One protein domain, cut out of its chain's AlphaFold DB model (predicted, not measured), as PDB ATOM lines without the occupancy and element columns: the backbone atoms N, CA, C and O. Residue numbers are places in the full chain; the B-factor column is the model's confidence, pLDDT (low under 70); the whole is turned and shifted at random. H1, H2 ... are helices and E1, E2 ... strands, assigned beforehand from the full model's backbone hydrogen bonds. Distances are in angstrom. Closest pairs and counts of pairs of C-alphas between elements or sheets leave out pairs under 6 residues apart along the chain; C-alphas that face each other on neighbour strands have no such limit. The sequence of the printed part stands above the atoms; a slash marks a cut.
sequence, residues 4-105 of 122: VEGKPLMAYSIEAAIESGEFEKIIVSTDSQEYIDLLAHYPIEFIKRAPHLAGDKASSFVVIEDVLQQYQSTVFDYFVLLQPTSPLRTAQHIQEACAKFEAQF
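AT A GLANCE: This is residues 4 to 105 of the 122 residues of the protein "N-acylneuraminate cytidylyltransferase" of Actinobacillus equuli (UniProt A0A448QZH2). A small parallel sheet, E1 and E2, sits between H2 and H3; H1 and H4 meet in a corner, and residues 100 to 105 stick out. The 102 printed residues hold H1, E1, H2, E2, H3 and H4 in order, class mostly helix. The whole is compact, radius of gyration of the C-alphas 14.1 A, spans 39 by 37 by 25 A.

IN THESE COORDINATES: H1, residues 9 to 20, starts at C-alpha 9 (10.695, -44.295, -37.808). E1 is residues 27 to 30, H2 33 to 39, E2 45 to 48, H3 60 to 70. H4, residues 91 to 103, 18.3 A long, ends at C-alpha 103 (-18.470, -43.733, -28.976).

HOW THE PARTS SIT: N 28 of E1 and O 45 of E2, 2.8 A apart, are within hydrogen-bond range. E1, H2, E2 form a strand-helix-strand unit, a helix between parallel neighbour strands, its crossover right-handed. H1 and H4 touch, closest C-alphas Ser 20 and Ala 91, 4.3 A. Every O i to N i+4 pair is within range in H2, H3 and H4; H1 has 7 of 8.

THE WHOLE: The printed part has no cut. Links E2 to H3 and H3 to H4 are long. Residues 51 to 59 have pLDDT under 70.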
ATOM      1  N   VAL A   4      13.252 -43.420 -41.971       81.31
ATOM      2  CA  VAL A   4      12.455 -43.099 -43.162       81.31
ATOM      3  C   VAL A   4      12.719 -41.632 -43.478       81.31
ATOM      4  O   VAL A   4      12.665 -40.813 -42.570       81.31
ATOM      5  N   GLU A   5      13.095 -41.310 -44.719       84.38
ATOM      6  CA  GLU A   5      13.436 -39.937 -45.147       84.38
ATOM      7  C   GLU A   5      14.431 -39.213 -44.204       84.38
ATOM      8  O   GLU A   5      14.317 -38.021 -43.932       84.38
ATOM      9  N   GLY A   6      15.404 -39.950 -43.652       85.38
ATOM     10  CA  GLY A   6      16.414 -39.407 -42.730       85.38
ATOM     11  C   GLY A   6      15.941 -39.194 -41.286       85.38
ATOM     12  O   GLY A   6      16.727 -38.756 -40.449       85.38
ATOM     13  N   LYS A   7      14.692 -39.544 -40.966       85.81
ATOM     14  CA  LYS A   7      14.095 -39.406 -39.635       85.81
ATOM     15  C   LYS A   7      13.854 -40.769 -38.980       85.81
ATOM     16  O   LYS A   7      13.435 -41.706 -39.665       85.81
ATOM     17  N   PRO A   8      14.069 -40.917 -37.657       87.75
ATOM     18  CA  PRO A   8      13.724 -42.140 -36.943       87.75
ATOM     19  C   PRO A   8      12.269 -42.524 -37.162       87.75
ATOM     20  O   PRO A   8      11.367 -41.726 -36.927       87.75
ATOM     21  N   LEU A   9      12.036 -43.778 -37.542       86.81
ATOM     22  CA  LEU A   9      10.695 -44.295 -37.808       86.81
ATOM     23  C   LEU A   9       9.734 -44.067 -36.621       86.81
ATOM     24  O   LEU A   9       8.565 -43.733 -36.794       86.81
ATOM     25  N   MET A  10      10.257 -44.187 -35.400       88.19
ATOM     26  CA  MET A  10       9.519 -43.942 -34.162       88.19
ATOM     27  C   MET A  10       9.102 -42.475 -33.981       88.19
ATOM     28  O   MET A  10       8.047 -42.223 -33.404       88.19
ATOM     29  N   ALA A  11       9.871 -41.516 -34.505       91.00
ATOM     30  CA  ALA A  11       9.574 -40.092 -34.365       91.00
ATOM     31  C   ALA A  11       8.251 -39.717 -35.050       91.00
ATOM     32  O   ALA A  11       7.458 -39.000 -34.459       91.00
ATOM     33  N   TYR A  12       7.952 -40.289 -36.224       91.19
ATOM     34  CA  TYR A  12       6.649 -40.113 -36.887       91.19
ATOM     35  C   TYR A  12       5.488 -40.534 -35.986       91.19
ATOM     36  O   TYR A  12       4.448 -39.886 -35.916       91.19
ATOM     37  N   SER A  13       5.684 -41.638 -35.264       90.94
ATOM     38  CA  SER A  13       4.671 -42.172 -34.369       90.94
ATOM     39  C   SER A  13       4.457 -41.325 -33.119       90.94
ATOM     40  O   SER A  13       3.315 -41.239 -32.661       90.94
ATOM     41  N   ILE A  14       5.536 -40.742 -32.592       92.75
ATOM     42  CA  ILE A  14       5.538 -39.822 -31.451       92.75
ATOM     43  C   ILE A  14       4.862 -38.510 -31.837       92.75
ATOM     44  O   ILE A  14       3.956 -38.067 -31.142       92.75
ATOM     45  N   GLU A  15       5.243 -37.923 -32.966       94.62
ATOM     46  CA  GLU A  15       4.675 -36.662 -33.441       94.62
ATOM     47  C   GLU A  15       3.187 -36.775 -33.699       94.62
ATOM     48  O   GLU A  15       2.432 -35.975 -33.164       94.62
ATOM     49  N   ALA A  16       2.747 -37.824 -34.399       93.31
ATOM     50  CA  ALA A  16       1.325 -38.049 -34.613       93.31
ATOM     51  C   ALA A  16       0.545 -38.150 -33.287       93.31
ATOM     52  O   ALA A  16      -0.591 -37.693 -33.224       93.31
ATOM     53  N   ALA A  17       1.136 -38.742 -32.239       93.56
ATOM     54  CA  ALA A  17       0.514 -38.859 -30.916       93.56
ATOM     55  C   ALA A  17       0.492 -37.536 -30.135       93.56
ATOM     56  O   ALA A  17      -0.456 -37.275 -29.405       93.56
ATOM     57  N   ILE A  18       1.521 -36.699 -30.286       95.56
ATOM     58  CA  ILE A  18       1.566 -35.361 -29.683       95.56
ATOM     59  C   ILE A  18       0.567 -34.441 -30.388       95.56
ATOM     60  O   ILE A  18      -0.235 -33.776 -29.739       95.56
ATOM     61  N   GLU A  19       0.600 -34.419 -31.719       97.25
ATOM     62  CA  GLU A  19      -0.251 -33.578 -32.561       97.25
ATOM     63  C   GLU A  19      -1.736 -33.932 -32.440       97.25
ATOM     64  O   GLU A  19      -2.580 -33.061 -32.642       97.25
ATOM     65  N   SER A  20      -2.077 -35.184 -32.105       96.12
ATOM     66  CA  SER A  20      -3.477 -35.573 -31.917       96.12
ATOM     67  C   SER A  20      -4.109 -34.929 -30.686       96.12
ATOM     68  O   SER A  20      -5.311 -34.676 -30.709       96.12
ATOM     69  N   GLY A  21      -3.327 -34.658 -29.635       95.62
ATOM     70  CA  GLY A  21      -3.829 -34.116 -28.367       95.62
ATOM     71  C   GLY A  21      -4.679 -35.095 -27.546       95.62
ATOM     72  O   GLY A  21      -5.313 -34.684 -26.582       95.62
ATOM     73  N   GLU A  22      -4.683 -36.378 -27.913       93.81
ATOM     74  CA  GLU A  22      -5.553 -37.420 -27.334       93.81
ATOM     75  C   GLU A  22      -4.976 -38.063 -26.059       93.81
ATOM     76  O   GLU A  22      -5.653 -38.838 -25.387       93.81
ATOM     77  N   PHE A  23      -3.706 -37.798 -25.729       92.94
ATOM     78  CA  PHE A  23      -2.991 -38.510 -24.667       92.94
ATOM     79  C   PHE A  23      -2.403 -37.558 -23.629       92.94
ATOM     80  O   PHE A  23      -1.605 -36.684 -23.954       92.94
ATOM     81  N   GLU A  24      -2.718 -37.797 -22.354       92.00
ATOM     82  CA  GLU A  24      -2.082 -37.104 -21.222       92.00
ATOM     83  C   GLU A  24      -0.623 -37.540 -21.022       92.00
ATOM     84  O   GLU A  24       0.200 -36.790 -20.496       92.00
ATOM     85  N   LYS A  25      -0.298 -38.773 -21.429       91.12
ATOM     86  CA  LYS A  25       1.030 -39.362 -21.280       91.12
ATOM     87  C   LYS A  25       1.385 -40.219 -22.491       91.12
ATOM     88  O   LYS A  25       0.614 -41.085 -22.896       91.12
ATOM     89  N   ILE A  26       2.590 -40.016 -23.018       93.75
ATOM     90  CA  ILE A  26       3.169 -40.801 -24.112       93.75
ATOM     91  C   ILE A  26       4.445 -41.462 -23.592       93.75
ATOM     92  O   ILE A  26       5.347 -40.780 -23.104       93.75
ATOM     93  N   ILE A  27       4.512 -42.791 -23.690       92.69
ATOM     94  CA  ILE A  27       5.613 -43.601 -23.157       92.69
ATOM     95  C   ILE A  27       6.285 -44.361 -24.296       92.69
ATOM     96  O   ILE A  27       5.628 -45.051 -25.077       92.69
ATOM     97  N   VAL A  28       7.613 -44.293 -24.348       90.94
ATOM     98  CA  VAL A  28       8.448 -45.081 -25.255       90.94
ATOM     99  C   VAL A  28       9.235 -46.111 -24.453       90.94
ATOM    100  O   VAL A  28      10.122 -45.768 -23.675       90.94
ATOM    101  N   SER A  29       8.944 -47.395 -24.680       88.56
ATOM    102  CA  SER A  29       9.729 -48.508 -24.131       88.56
ATOM    103  C   SER A  29      10.818 -48.940 -25.117       88.56
ATOM    104  O   SER A  29      10.522 -49.526 -26.166       88.56
ATOM    105  N   THR A  30      12.081 -48.672 -24.781       85.81
ATOM    106  CA  THR A  30      13.259 -48.972 -25.614       85.81
ATOM    107  C   THR A  30      14.454 -49.374 -24.750       85.81
ATOM    108  O   THR A  30      14.615 -48.896 -23.634       85.81
ATOM    109  N   ASP A  31      15.307 -50.270 -25.235       84.75
ATOM    110  CA  ASP A  31      16.594 -50.625 -24.618       84.75
ATOM    111  C   ASP A  31      17.774 -49.824 -25.203       84.75
ATOM    112  O   ASP A  31      18.861 -49.778 -24.621       84.75
ATOM    113  N   SER A  32      17.554 -49.159 -26.336       87.31
ATOM    114  CA  SER A  32      18.563 -48.393 -27.057       87.31
ATOM    115  C   SER A  32      18.712 -46.985 -26.486       87.31
ATOM    116  O   SER A  32      17.822 -46.142 -26.619       87.31
ATOM    117  N   GLN A  33      19.885 -46.721 -25.907       89.31
ATOM    118  CA  GLN A  33      20.263 -45.392 -25.424       89.31
ATOM    119  C   GLN A  33      20.293 -44.357 -26.558       89.31
ATOM    120  O   GLN A  33      19.870 -43.227 -26.365       89.31
ATOM    121  N   GLU A  34      20.699 -44.770 -27.760       90.06
ATOM    122  CA  GLU A  34      20.735 -43.912 -28.949       90.06
ATOM    123  C   GLU A  34      19.348 -43.336 -29.285       90.06
ATOM    124  O   GLU A  34      19.227 -42.153 -29.595       90.06
ATOM    125  N   TYR A  35      18.285 -44.144 -29.175       88.56
ATOM    126  CA  TYR A  35      16.913 -43.660 -29.357       88.56
ATOM    127  C   TYR A  35      16.486 -42.684 -28.259       88.56
ATOM    128  O   TYR A  35      15.805 -41.709 -28.567       88.56
ATOM    129  N   ILE A  36      16.870 -42.940 -27.003       90.88
ATOM    130  CA  ILE A  36      16.551 -42.056 -25.874       90.88
ATOM    131  C   ILE A  36      17.194 -40.691 -26.110       90.88
ATOM    132  O   ILE A  36      16.498 -39.684 -26.114       90.88
ATOM    133  N   ASP A  37      18.496 -40.665 -26.382       92.81
ATOM    134  CA  ASP A  37      19.250 -39.424 -26.560       92.81
ATOM    135  C   ASP A  37      18.722 -38.617 -27.755       92.81
ATOM    136  O   ASP A  37      18.563 -37.397 -27.676       92.81
ATOM    137  N   LEU A  38      18.388 -39.301 -28.855       91.44
ATOM    138  CA  LEU A  38      17.880 -38.665 -30.066       91.44
ATOM    139  C   LEU A  38      16.473 -38.082 -29.889       91.44
ATOM    140  O   LEU A  38      16.161 -37.060 -30.495       91.44
ATOM    141  N   LEU A  39      15.620 -38.717 -29.083       92.25
ATOM    142  CA  LEU A  39      14.203 -38.367 -28.939       92.25
ATOM    143  C   LEU A  39      13.883 -37.650 -27.613       92.25
ATOM    144  O   LEU A  39      12.740 -37.250 -27.409       92.25
ATOM    145  N   ALA A  40      14.870 -37.425 -26.740       92.69
ATOM    146  CA  ALA A  40      14.712 -36.764 -25.438       92.69
ATOM    147  C   ALA A  40      14.171 -35.326 -25.506       92.69
ATOM    148  O   ALA A  40      13.754 -34.770 -24.493       92.69
ATOM    149  N   HIS A  41      14.195 -34.708 -26.687       93.94
ATOM    150  CA  HIS A  41      13.650 -33.373 -26.913       93.94
ATOM    151  C   HIS A  41      12.118 -33.357 -27.052       93.94
ATOM    152  O   HIS A  41      11.517 -32.288 -26.952       93.94
ATOM    153  N   TYR A  42      11.478 -34.509 -27.284       94.69
ATOM    154  CA  TYR A  42      10.021 -34.615 -27.269       94.69
ATOM    155  C   TYR A  42       9.492 -34.667 -25.824       94.69
ATOM    156  O   TYR A  42      10.157 -35.224 -24.949       94.69
ATOM    157  N   PRO A  43       8.281 -34.148 -25.555       94.50
ATOM    158  CA  PRO A  43       7.643 -34.201 -24.239       94.50
ATOM    159  C   PRO A  43       7.070 -35.601 -23.944       94.50
ATOM    160  O   PRO A  43       5.861 -35.780 -23.836       94.50
ATOM    161  N   ILE A  44       7.939 -36.609 -23.863       94.00
ATOM    162  CA  ILE A  44       7.573 -38.021 -23.681       94.00
ATOM    163  C   ILE A  44       8.398 -38.673 -22.570       94.00
ATOM    164  O   ILE A  44       9.500 -38.229 -22.248       94.00
ATOM    165  N   GLU A  45       7.879 -39.758 -22.001       92.94
ATOM    166  CA  GLU A  45       8.588 -40.557 -21.000       92.94
ATOM    167  C   GLU A  45       9.281 -41.754 -21.658       92.94
ATOM    168  O   GLU A  45       8.711 -42.436 -22.512       92.94
ATOM    169  N   PHE A  46      10.511 -42.040 -21.233       90.62
ATOM    170  CA  PHE A  46      11.239 -43.229 -21.665       90.62
ATOM    171  C   PHE A  46      11.267 -44.264 -20.557       90.62
ATOM    172  O   PHE A  46      11.631 -43.970 -19.420       90.62
ATOM    173  N   ILE A  47      10.965 -45.501 -20.930       88.19
ATOM    174  CA  ILE A  47      11.187 -46.669 -20.094       88.19
ATOM    175  C   ILE A  47      12.272 -47.517 -20.729       88.19
ATOM    176  O   ILE A  47      12.182 -47.908 -21.897       88.19
ATOM    177  N   LYS A  48      13.292 -47.834 -19.928       82.44
ATOM    178  CA  LYS A  48      14.324 -48.770 -20.343       82.44
ATOM    179  C   LYS A  48      13.777 -50.185 -20.242       82.44
ATOM    180  O   LYS A  48      13.483 -50.655 -19.145       82.44
ATOM    181  N   ARG A  49      13.641 -50.858 -21.382       77.56
ATOM    182  CA  ARG A  49      13.122 -52.229 -21.421       77.56
ATOM    183  C   ARG A  49      14.059 -53.173 -20.667       77.56
ATOM    184  O   ARG A  49      15.279 -53.100 -20.833       77.56
ATOM    185  N   ALA A  50      13.502 -54.076 -19.861       72.62
ATOM    186  CA  ALA A  50      14.310 -55.065 -19.161       72.62
ATOM    187  C   ALA A  50      15.052 -55.988 -20.164       72.62
ATOM    188  O   ALA A  50      14.456 -56.408 -21.160       72.62
ATOM    189  N   PRO A  51      16.322 -56.374 -19.915       67.50
ATOM    190  CA  PRO A  51      17.136 -57.128 -20.883       67.50
ATOM    191  C   PRO A  51      16.532 -58.470 -21.321       67.50
ATOM    192  O   PRO A  51      16.780 -58.935 -22.430       67.50
ATOM    193  N   HIS A  52      15.715 -59.092 -20.466       66.06
ATOM    194  CA  HIS A  52      15.048 -60.365 -20.751       66.06
ATOM    195  C   HIS A  52      13.840 -60.231 -21.700       66.06
ATOM    196  O   HIS A  52      13.321 -61.242 -22.164       66.06
ATOM    197  N   LEU A  53      13.422 -59.000 -22.021       60.16
ATOM    198  CA  LEU A  53      12.298 -58.671 -22.909       60.16
ATOM    199  C   LEU A  53      12.741 -58.095 -24.263       60.16
ATOM    200  O   LEU A  53      11.907 -57.746 -25.097       60.16
ATOM    201  N   ALA A  54      14.051 -57.975 -24.493       58.28
ATOM    202  CA  ALA A  54      14.623 -57.377 -25.699       58.28
ATOM    203  C   ALA A  54      14.760 -58.357 -26.888       58.28
ATOM    204  O   ALA A  54      15.226 -57.965 -27.953       58.28
ATOM    205  N   GLY A  55      14.371 -59.629 -26.732       58.53
ATOM    206  CA  GLY A  55      14.465 -60.637 -27.798       58.53
ATOM    207  C   GLY A  55      13.241 -60.686 -28.723       58.53
ATOM    208  O   GLY A  55      12.119 -60.459 -28.278       58.53
ATOM    209  N   ASP A  56      13.437 -61.117 -29.977       53.47
ATOM    210  CA  ASP A  56      12.412 -61.251 -31.043       53.47
ATOM    211  C   ASP A  56      11.199 -62.148 -30.700       53.47
ATOM    212  O   ASP A  56      10.255 -62.266 -31.481       53.47
ATOM    213  N   LYS A  57      11.215 -62.814 -29.538       52.03
ATOM    214  CA  LYS A  57      10.140 -63.686 -29.033       52.03
ATOM    215  C   LYS A  57       9.244 -63.023 -27.983       52.03
ATOM    216  O   LYS A  57       8.270 -63.644 -27.562       52.03
ATOM    217  N   ALA A  58       9.564 -61.810 -27.532       60.06
ATOM    218  CA  ALA A  58       8.716 -61.086 -26.593       60.06
ATOM    219  C   ALA A  58       7.445 -60.624 -27.319       60.06
ATOM    220  O   ALA A  58       7.499 -59.835 -28.262       60.06
ATOM    221  N   SER A  59       6.286 -61.137 -26.904       67.50
ATOM    222  CA  SER A  59       5.011 -60.665 -27.439       67.50
ATOM    223  C   SER A  59       4.756 -59.223 -26.991       67.50
ATOM    224  O   SER A  59       5.228 -58.792 -25.936       67.50
ATOM    225  N   SER A  60       3.957 -58.474 -27.758       70.00
ATOM    226  CA  SER A  60       3.545 -57.117 -27.370       70.00
ATOM    227  C   SER A  60       2.887 -57.079 -25.985       70.00
ATOM    228  O   SER A  60       3.010 -56.079 -25.291       70.00
ATOM    229  N   PHE A  61       2.260 -58.182 -25.558       73.00
ATOM    230  CA  PHE A  61       1.679 -58.324 -24.225       73.00
ATOM    231  C   PHE A  61       2.718 -58.171 -23.110       73.00
ATOM    232  O   PHE A  61       2.488 -57.413 -22.178       73.00
ATOM    233  N   VAL A  62       3.875 -58.830 -23.222       73.00
ATOM    234  CA  VAL A  62       4.896 -58.789 -22.163       73.00
ATOM    235  C   VAL A  62       5.525 -57.397 -22.055       73.00
ATOM    236  O   VAL A  62       5.809 -56.923 -20.961       73.00
ATOM    237  N   VAL A  63       5.694 -56.703 -23.185       76.38
ATOM    238  CA  VAL A  63       6.191 -55.316 -23.193       76.38
ATOM    239  C   VAL A  63       5.181 -54.365 -22.546       76.38
ATOM    240  O   VAL A  63       5.571 -53.476 -21.797       76.38
ATOM    241  N   ILE A  64       3.888 -54.550 -22.820       82.12
ATOM    242  CA  ILE A  64       2.822 -53.769 -22.183       82.12
ATOM    243  C   ILE A  64       2.785 -54.048 -20.679       82.12
ATOM    244  O   ILE A  64       2.705 -53.109 -19.894       82.12
ATOM    245  N   GLU A  65       2.870 -55.314 -20.270       81.69
ATOM    246  CA  GLU A  65       2.875 -55.709 -18.860       81.69
ATOM    247  C   GLU A  65       4.047 -55.077 -18.096       81.69
ATOM    248  O   GLU A  65       3.827 -54.490 -17.040       81.69
ATOM    249  N   ASP A  66       5.262 -55.105 -18.653       83.44
ATOM    250  CA  ASP A  66       6.454 -54.464 -18.073       83.44
ATOM    251  C   ASP A  66       6.268 -52.951 -17.873       83.44
ATOM    252  O   ASP A  66       6.607 -52.402 -16.823       83.44
ATOM    253  N   VAL A  67       5.663 -52.270 -18.853       85.56
ATOM    254  CA  VAL A  67       5.335 -50.843 -18.738       85.56
ATOM    255  C   VAL A  67       4.285 -50.614 -17.651       85.56
ATOM    256  O   VAL A  67       4.475 -49.763 -16.785       85.56
ATOM    257  N   LEU A  68       3.193 -51.382 -17.645       83.62
ATOM    258  CA  LEU A  68       2.120 -51.225 -16.659       83.62
ATOM    259  C   LEU A  68       2.589 -51.527 -15.230       83.62
ATOM    260  O   LEU A  68       2.161 -50.845 -14.302       83.62
ATOM    261  N   GLN A  69       3.505 -52.480 -15.035       85.31
ATOM    262  CA  GLN A  69       4.100 -52.761 -13.725       85.31
ATOM    263  C   GLN A  69       4.874 -51.558 -13.167       85.31
ATOM    264  O   GLN A  69       4.804 -51.284 -11.967       85.31
ATOM    265  N   GLN A  70       5.558 -50.792 -14.022       85.06
ATOM    266  CA  GLN A  70       6.263 -49.572 -13.607       85.06
ATOM    267  C   GLN A  70       5.308 -48.431 -13.226       85.06
ATOM    268  O   GLN A  70       5.683 -47.547 -12.460       85.06
ATOM    269  N   TYR A  71       4.058 -48.491 -13.688       86.12
ATOM    270  CA  TYR A  71       2.996 -47.542 -13.354       86.12
ATOM    271  C   TYR A  71       1.882 -48.156 -12.498       86.12
ATOM    272  O   TYR A  71       0.758 -47.668 -12.509       86.12
ATOM    273  N   GLN A  72       2.176 -49.189 -11.705       84.12
ATOM    274  CA  GLN A  72       1.187 -49.853 -10.840       84.12
ATOM    275  C   GLN A  72       0.456 -48.913  -9.858       84.12
ATOM    276  O   GLN A  72      -0.642 -49.224  -9.406       84.12
ATOM    277  N   SER A  73       1.057 -47.769  -9.512       85.94
ATOM    278  CA  SER A  73       0.461 -46.738  -8.651       85.94
ATOM    279  C   SER A  73      -0.289 -45.641  -9.417       85.94
ATOM    280  O   SER A  73      -0.811 -44.719  -8.794       85.94
ATOM    281  N   THR A  74      -0.310 -45.704 -10.747       84.88
ATOM    282  CA  THR A  74      -0.975 -44.738 -11.624       84.88
ATOM    283  C   THR A  74      -2.220 -45.379 -12.216       84.88
ATOM    284  O   THR A  74      -2.189 -46.510 -12.697       84.88
ATOM    285  N   VAL A  75      -3.329 -44.647 -12.202       82.00
ATOM    286  CA  VAL A  75      -4.574 -45.085 -12.836       82.00
ATOM    287  C   VAL A  75      -4.614 -44.532 -14.257       82.00
ATOM    288  O   VAL A  75      -4.415 -43.338 -14.454       82.00
ATOM    289  N   PHE A  76      -4.876 -45.404 -15.229       81.75
ATOM    290  CA  PHE A  76      -5.131 -45.034 -16.620       81.75
ATOM    291  C   PHE A  76      -6.547 -45.470 -16.993       81.75
ATOM    292  O   PHE A  76      -6.932 -46.593 -16.668       81.75
ATOM    293  N   ASP A  77      -7.287 -44.615 -17.699       82.75
ATOM    294  CA  ASP A  77      -8.621 -44.952 -18.212       82.75
ATOM    295  C   ASP A  77      -8.522 -46.049 -19.295       82.75
ATOM    296  O   ASP A  77      -9.235 -47.054 -19.263       82.75
ATOM    297  N   TYR A  78      -7.584 -45.879 -20.230       83.69
ATOM    298  CA  TYR A  78      -7.191 -46.840 -21.264       83.69
ATOM    299  C   TYR A  78      -5.789 -46.488 -21.780       83.69
ATOM    300  O   TYR A  78      -5.233 -45.437 -21.457       83.69
ATOM    301  N   PHE A  79      -5.198 -47.369 -22.588       87.50
ATOM    302  CA  PHE A  79      -3.974 -47.073 -23.330       87.50
ATOM    303  C   PHE A  79      -4.145 -47.421 -24.806       87.50
ATOM    304  O   PHE A  79      -4.970 -48.257 -25.175       87.50
ATOM    305  N   VAL A  80      -3.301 -46.828 -25.648       89.25
ATOM    306  CA  VAL A  80      -3.235 -47.133 -27.079       89.25
ATOM    307  C   VAL A  80      -1.827 -47.607 -27.425       89.25
ATOM    308  O   VAL A  80      -0.841 -46.920 -27.159       89.25
ATOM    309  N   LEU A  81      -1.722 -48.790 -28.034       89.44
ATOM    310  CA  LEU A  81      -0.451 -49.292 -28.549       89.44
ATOM    311  C   LEU A  81      -0.195 -48.719 -29.946       89.44
ATOM    312  O   LEU A  81      -0.864 -49.085 -30.912       89.44
ATOM    313  N   LEU A  82       0.821 -47.870 -30.064       87.56
ATOM    314  CA  LEU A  82       1.239 -47.283 -31.332       87.56
ATOM    315  C   LEU A  82       2.500 -47.978 -31.849       87.56
ATOM    316  O   LEU A  82       3.610 -47.714 -31.388       87.56
ATOM    317  N   GLN A  83       2.341 -48.878 -32.820       83.38
ATOM    318  CA  GLN A  83       3.484 -49.561 -33.422       83.38
ATOM    319  C   GLN A  83       4.224 -48.630 -34.402       83.38
ATOM    320  O   GLN A  83       3.594 -48.048 -35.290       83.38
ATOM    321  N   PRO A  84       5.563 -48.504 -34.302       74.81
ATOM    322  CA  PRO A  84       6.337 -47.597 -35.149       74.81
ATOM    323  C   PRO A  84       6.374 -48.029 -36.624       74.81
ATOM    324  O   PRO A  84       6.628 -47.205 -37.492       74.81
ATOM    325  N   THR A  85       6.067 -49.290 -36.943       76.12
ATOM    326  CA  THR A  85       6.044 -49.846 -38.311       76.12
ATOM    327  C   THR A  85       4.926 -49.300 -39.209       76.12
ATOM    328  O   THR A  85       4.764 -49.765 -40.334       76.12
ATOM    329  N   SER A  86       4.171 -48.302 -38.747       76.25
ATOM    330  CA  SER A  86       3.107 -47.629 -39.497       76.25
ATOM    331  C   SER A  86       3.385 -46.119 -39.618       76.25
ATOM    332  O   SER A  86       2.662 -45.318 -39.025       76.25
ATOM    333  N   PRO A  87       4.415 -45.697 -40.384       76.38
ATOM    334  CA  PRO A  87       4.847 -44.294 -40.459       76.38
ATOM    335  C   PRO A  87       3.833 -43.347 -41.105       76.38
ATOM    336  O   PRO A  87       3.935 -42.141 -40.933       76.38
ATOM    337  N   LEU A  88       2.858 -43.881 -41.846       84.81
ATOM    338  CA  LEU A  88       1.801 -43.095 -42.494       84.81
ATOM    339  C   LEU A  88       0.634 -42.765 -41.545       84.81
ATOM    340  O   LEU A  88      -0.364 -42.175 -41.963       84.81
ATOM    341  N   ARG A  89       0.716 -43.175 -40.273       90.06
ATOM    342  CA  ARG A  89      -0.267 -42.809 -39.254       90.06
ATOM    343  C   ARG A  89      -0.129 -41.319 -38.938       90.06
ATOM    344  O   ARG A  89       0.939 -40.871 -38.542       90.06
ATOM    345  N   THR A  90      -1.225 -40.585 -39.080       93.31
ATOM    346  CA  THR A  90      -1.309 -39.150 -38.799       93.31
ATOM    347  C   THR A  90      -2.051 -38.917 -37.486       93.31
ATOM    348  O   THR A  90      -2.695 -39.831 -36.964       93.31
ATOM    349  N   ALA A  91      -2.000 -37.687 -36.976       95.12
ATOM    350  CA  ALA A  91      -2.815 -37.254 -35.844       95.12
ATOM    351  C   ALA A  91      -4.315 -37.514 -36.078       95.12
ATOM    352  O   ALA A  91      -4.983 -38.080 -35.218       95.12
ATOM    353  N   GLN A  92      -4.812 -37.213 -37.283       95.94
ATOM    354  CA  GLN A  92      -6.210 -37.437 -37.659       95.94
ATOM    355  C   GLN A  92      -6.612 -38.915 -37.542       95.94
ATOM    356  O   GLN A  92      -7.672 -39.222 -37.009       95.94
ATOM    357  N   HIS A  93      -5.753 -39.847 -37.975       93.06
ATOM    358  CA  HIS A  93      -6.038 -41.279 -37.828       93.06
ATOM    359  C   HIS A  93      -6.182 -41.697 -36.356       93.06
ATOM    360  O   HIS A  93      -6.975 -42.586 -36.052       93.06
ATOM    361  N   ILE A  94      -5.424 -41.076 -35.445       92.31
ATOM    362  CA  ILE A  94      -5.540 -41.334 -34.004       92.31
ATOM    363  C   ILE A  94      -6.853 -40.769 -33.474       92.31
ATOM    364  O   ILE A  94      -7.591 -41.505 -32.832       92.31
ATOM    365  N   GLN A  95      -7.156 -39.508 -33.776       94.56
ATOM    366  CA  GLN A  95      -8.382 -38.837 -33.330       94.56
ATOM    367  C   GLN A  95      -9.626 -39.613 -33.776       94.56
ATOM    368  O   GLN A  95     -10.510 -39.908 -32.979       94.56
ATOM    369  N   GLU A  96      -9.669 -40.037 -35.042       93.81
ATOM    370  CA  GLU A  96     -10.771 -40.846 -35.568       93.81
ATOM    371  C   GLU A  96     -10.884 -42.215 -34.881       93.81
ATOM    372  O   GLU A  96     -11.995 -42.709 -34.675       93.81
ATOM    373  N   ALA A  97      -9.757 -42.847 -34.543       90.12
ATOM    374  CA  ALA A  97      -9.749 -44.121 -33.833       90.12
ATOM    375  C   ALA A  97     -10.208 -43.964 -32.373       90.12
ATOM    376  O   ALA A  97     -11.050 -44.747 -31.930       90.12
ATOM    377  N   CYS A  98      -9.719 -42.945 -31.659       90.50
ATOM    378  CA  CYS A  98     -10.129 -42.624 -30.290       90.50
ATOM    379  C   CYS A  98     -11.620 -42.275 -30.233       90.50
ATOM    380  O   CYS A  98     -12.356 -42.896 -29.473       90.50
ATOM    381  N   ALA A  99     -12.107 -41.403 -31.121       91.44
ATOM    382  CA  ALA A  99     -13.521 -41.034 -31.174       91.44
ATOM    383  C   ALA A  99     -14.440 -42.246 -31.415       91.44
ATOM    384  O   ALA A  99     -15.501 -42.366 -30.802       91.44
ATOM    385  N   LYS A 100     -14.038 -43.179 -32.292       90.31
ATOM    386  CA  LYS A 100     -14.787 -44.429 -32.521       90.31
ATOM    387  C   LYS A 100     -14.769 -45.341 -31.299       90.31
ATOM    388  O   LYS A 100     -15.799 -45.933 -30.984       90.31
ATOM    389  N   PHE A 101     -13.620 -45.457 -30.638       87.62
ATOM    390  CA  PHE A 101     -13.480 -46.236 -29.412       87.62
ATOM    391  C   PHE A 101     -14.371 -45.676 -28.299       87.62
ATOM    392  O   PHE A 101     -15.147 -46.425 -27.716       87.62
ATOM    393  N   GLU A 102     -14.342 -44.364 -28.067       87.19
ATOM    394  CA  GLU A 102     -15.146 -43.696 -27.041       87.19
ATOM    395  C   GLU A 102     -16.649 -43.781 -27.321       87.19
ATOM    396  O   GLU A 102     -17.433 -44.081 -26.421       87.19
ATOM    397  N   ALA A 103     -17.066 -43.612 -28.581       87.94
ATOM    398  CA  ALA A 103     -18.470 -43.733 -28.976       87.94
ATOM    399  C   ALA A 103     -19.050 -45.142 -28.750       87.94
ATOM    400  O   ALA A 103     -20.265 -45.310 -28.664       87.94
ATOM    401  N   GLN A 104     -18.190 -46.159 -28.686       84.31
ATOM    402  CA  GLN A 104     -18.566 -47.562 -28.527       84.31
ATOM    403  C   GLN A 104     -17.908 -48.197 -27.295       84.31
ATOM    404  O   GLN A 104     -17.821 -49.419 -27.213       84.31
ATOM    405  N   PHE A 105     -17.484 -47.388 -26.318       74.31
ATOM    406  CA  PHE A 105     -16.685 -47.836 -25.174       74.31
ATOM    407  C   PHE A 105     -17.337 -48.998 -24.405       74.31
ATOM    408  O   PHE A 105     -16.663 -49.940 -24.000       74.31
TER     409      PHE A 105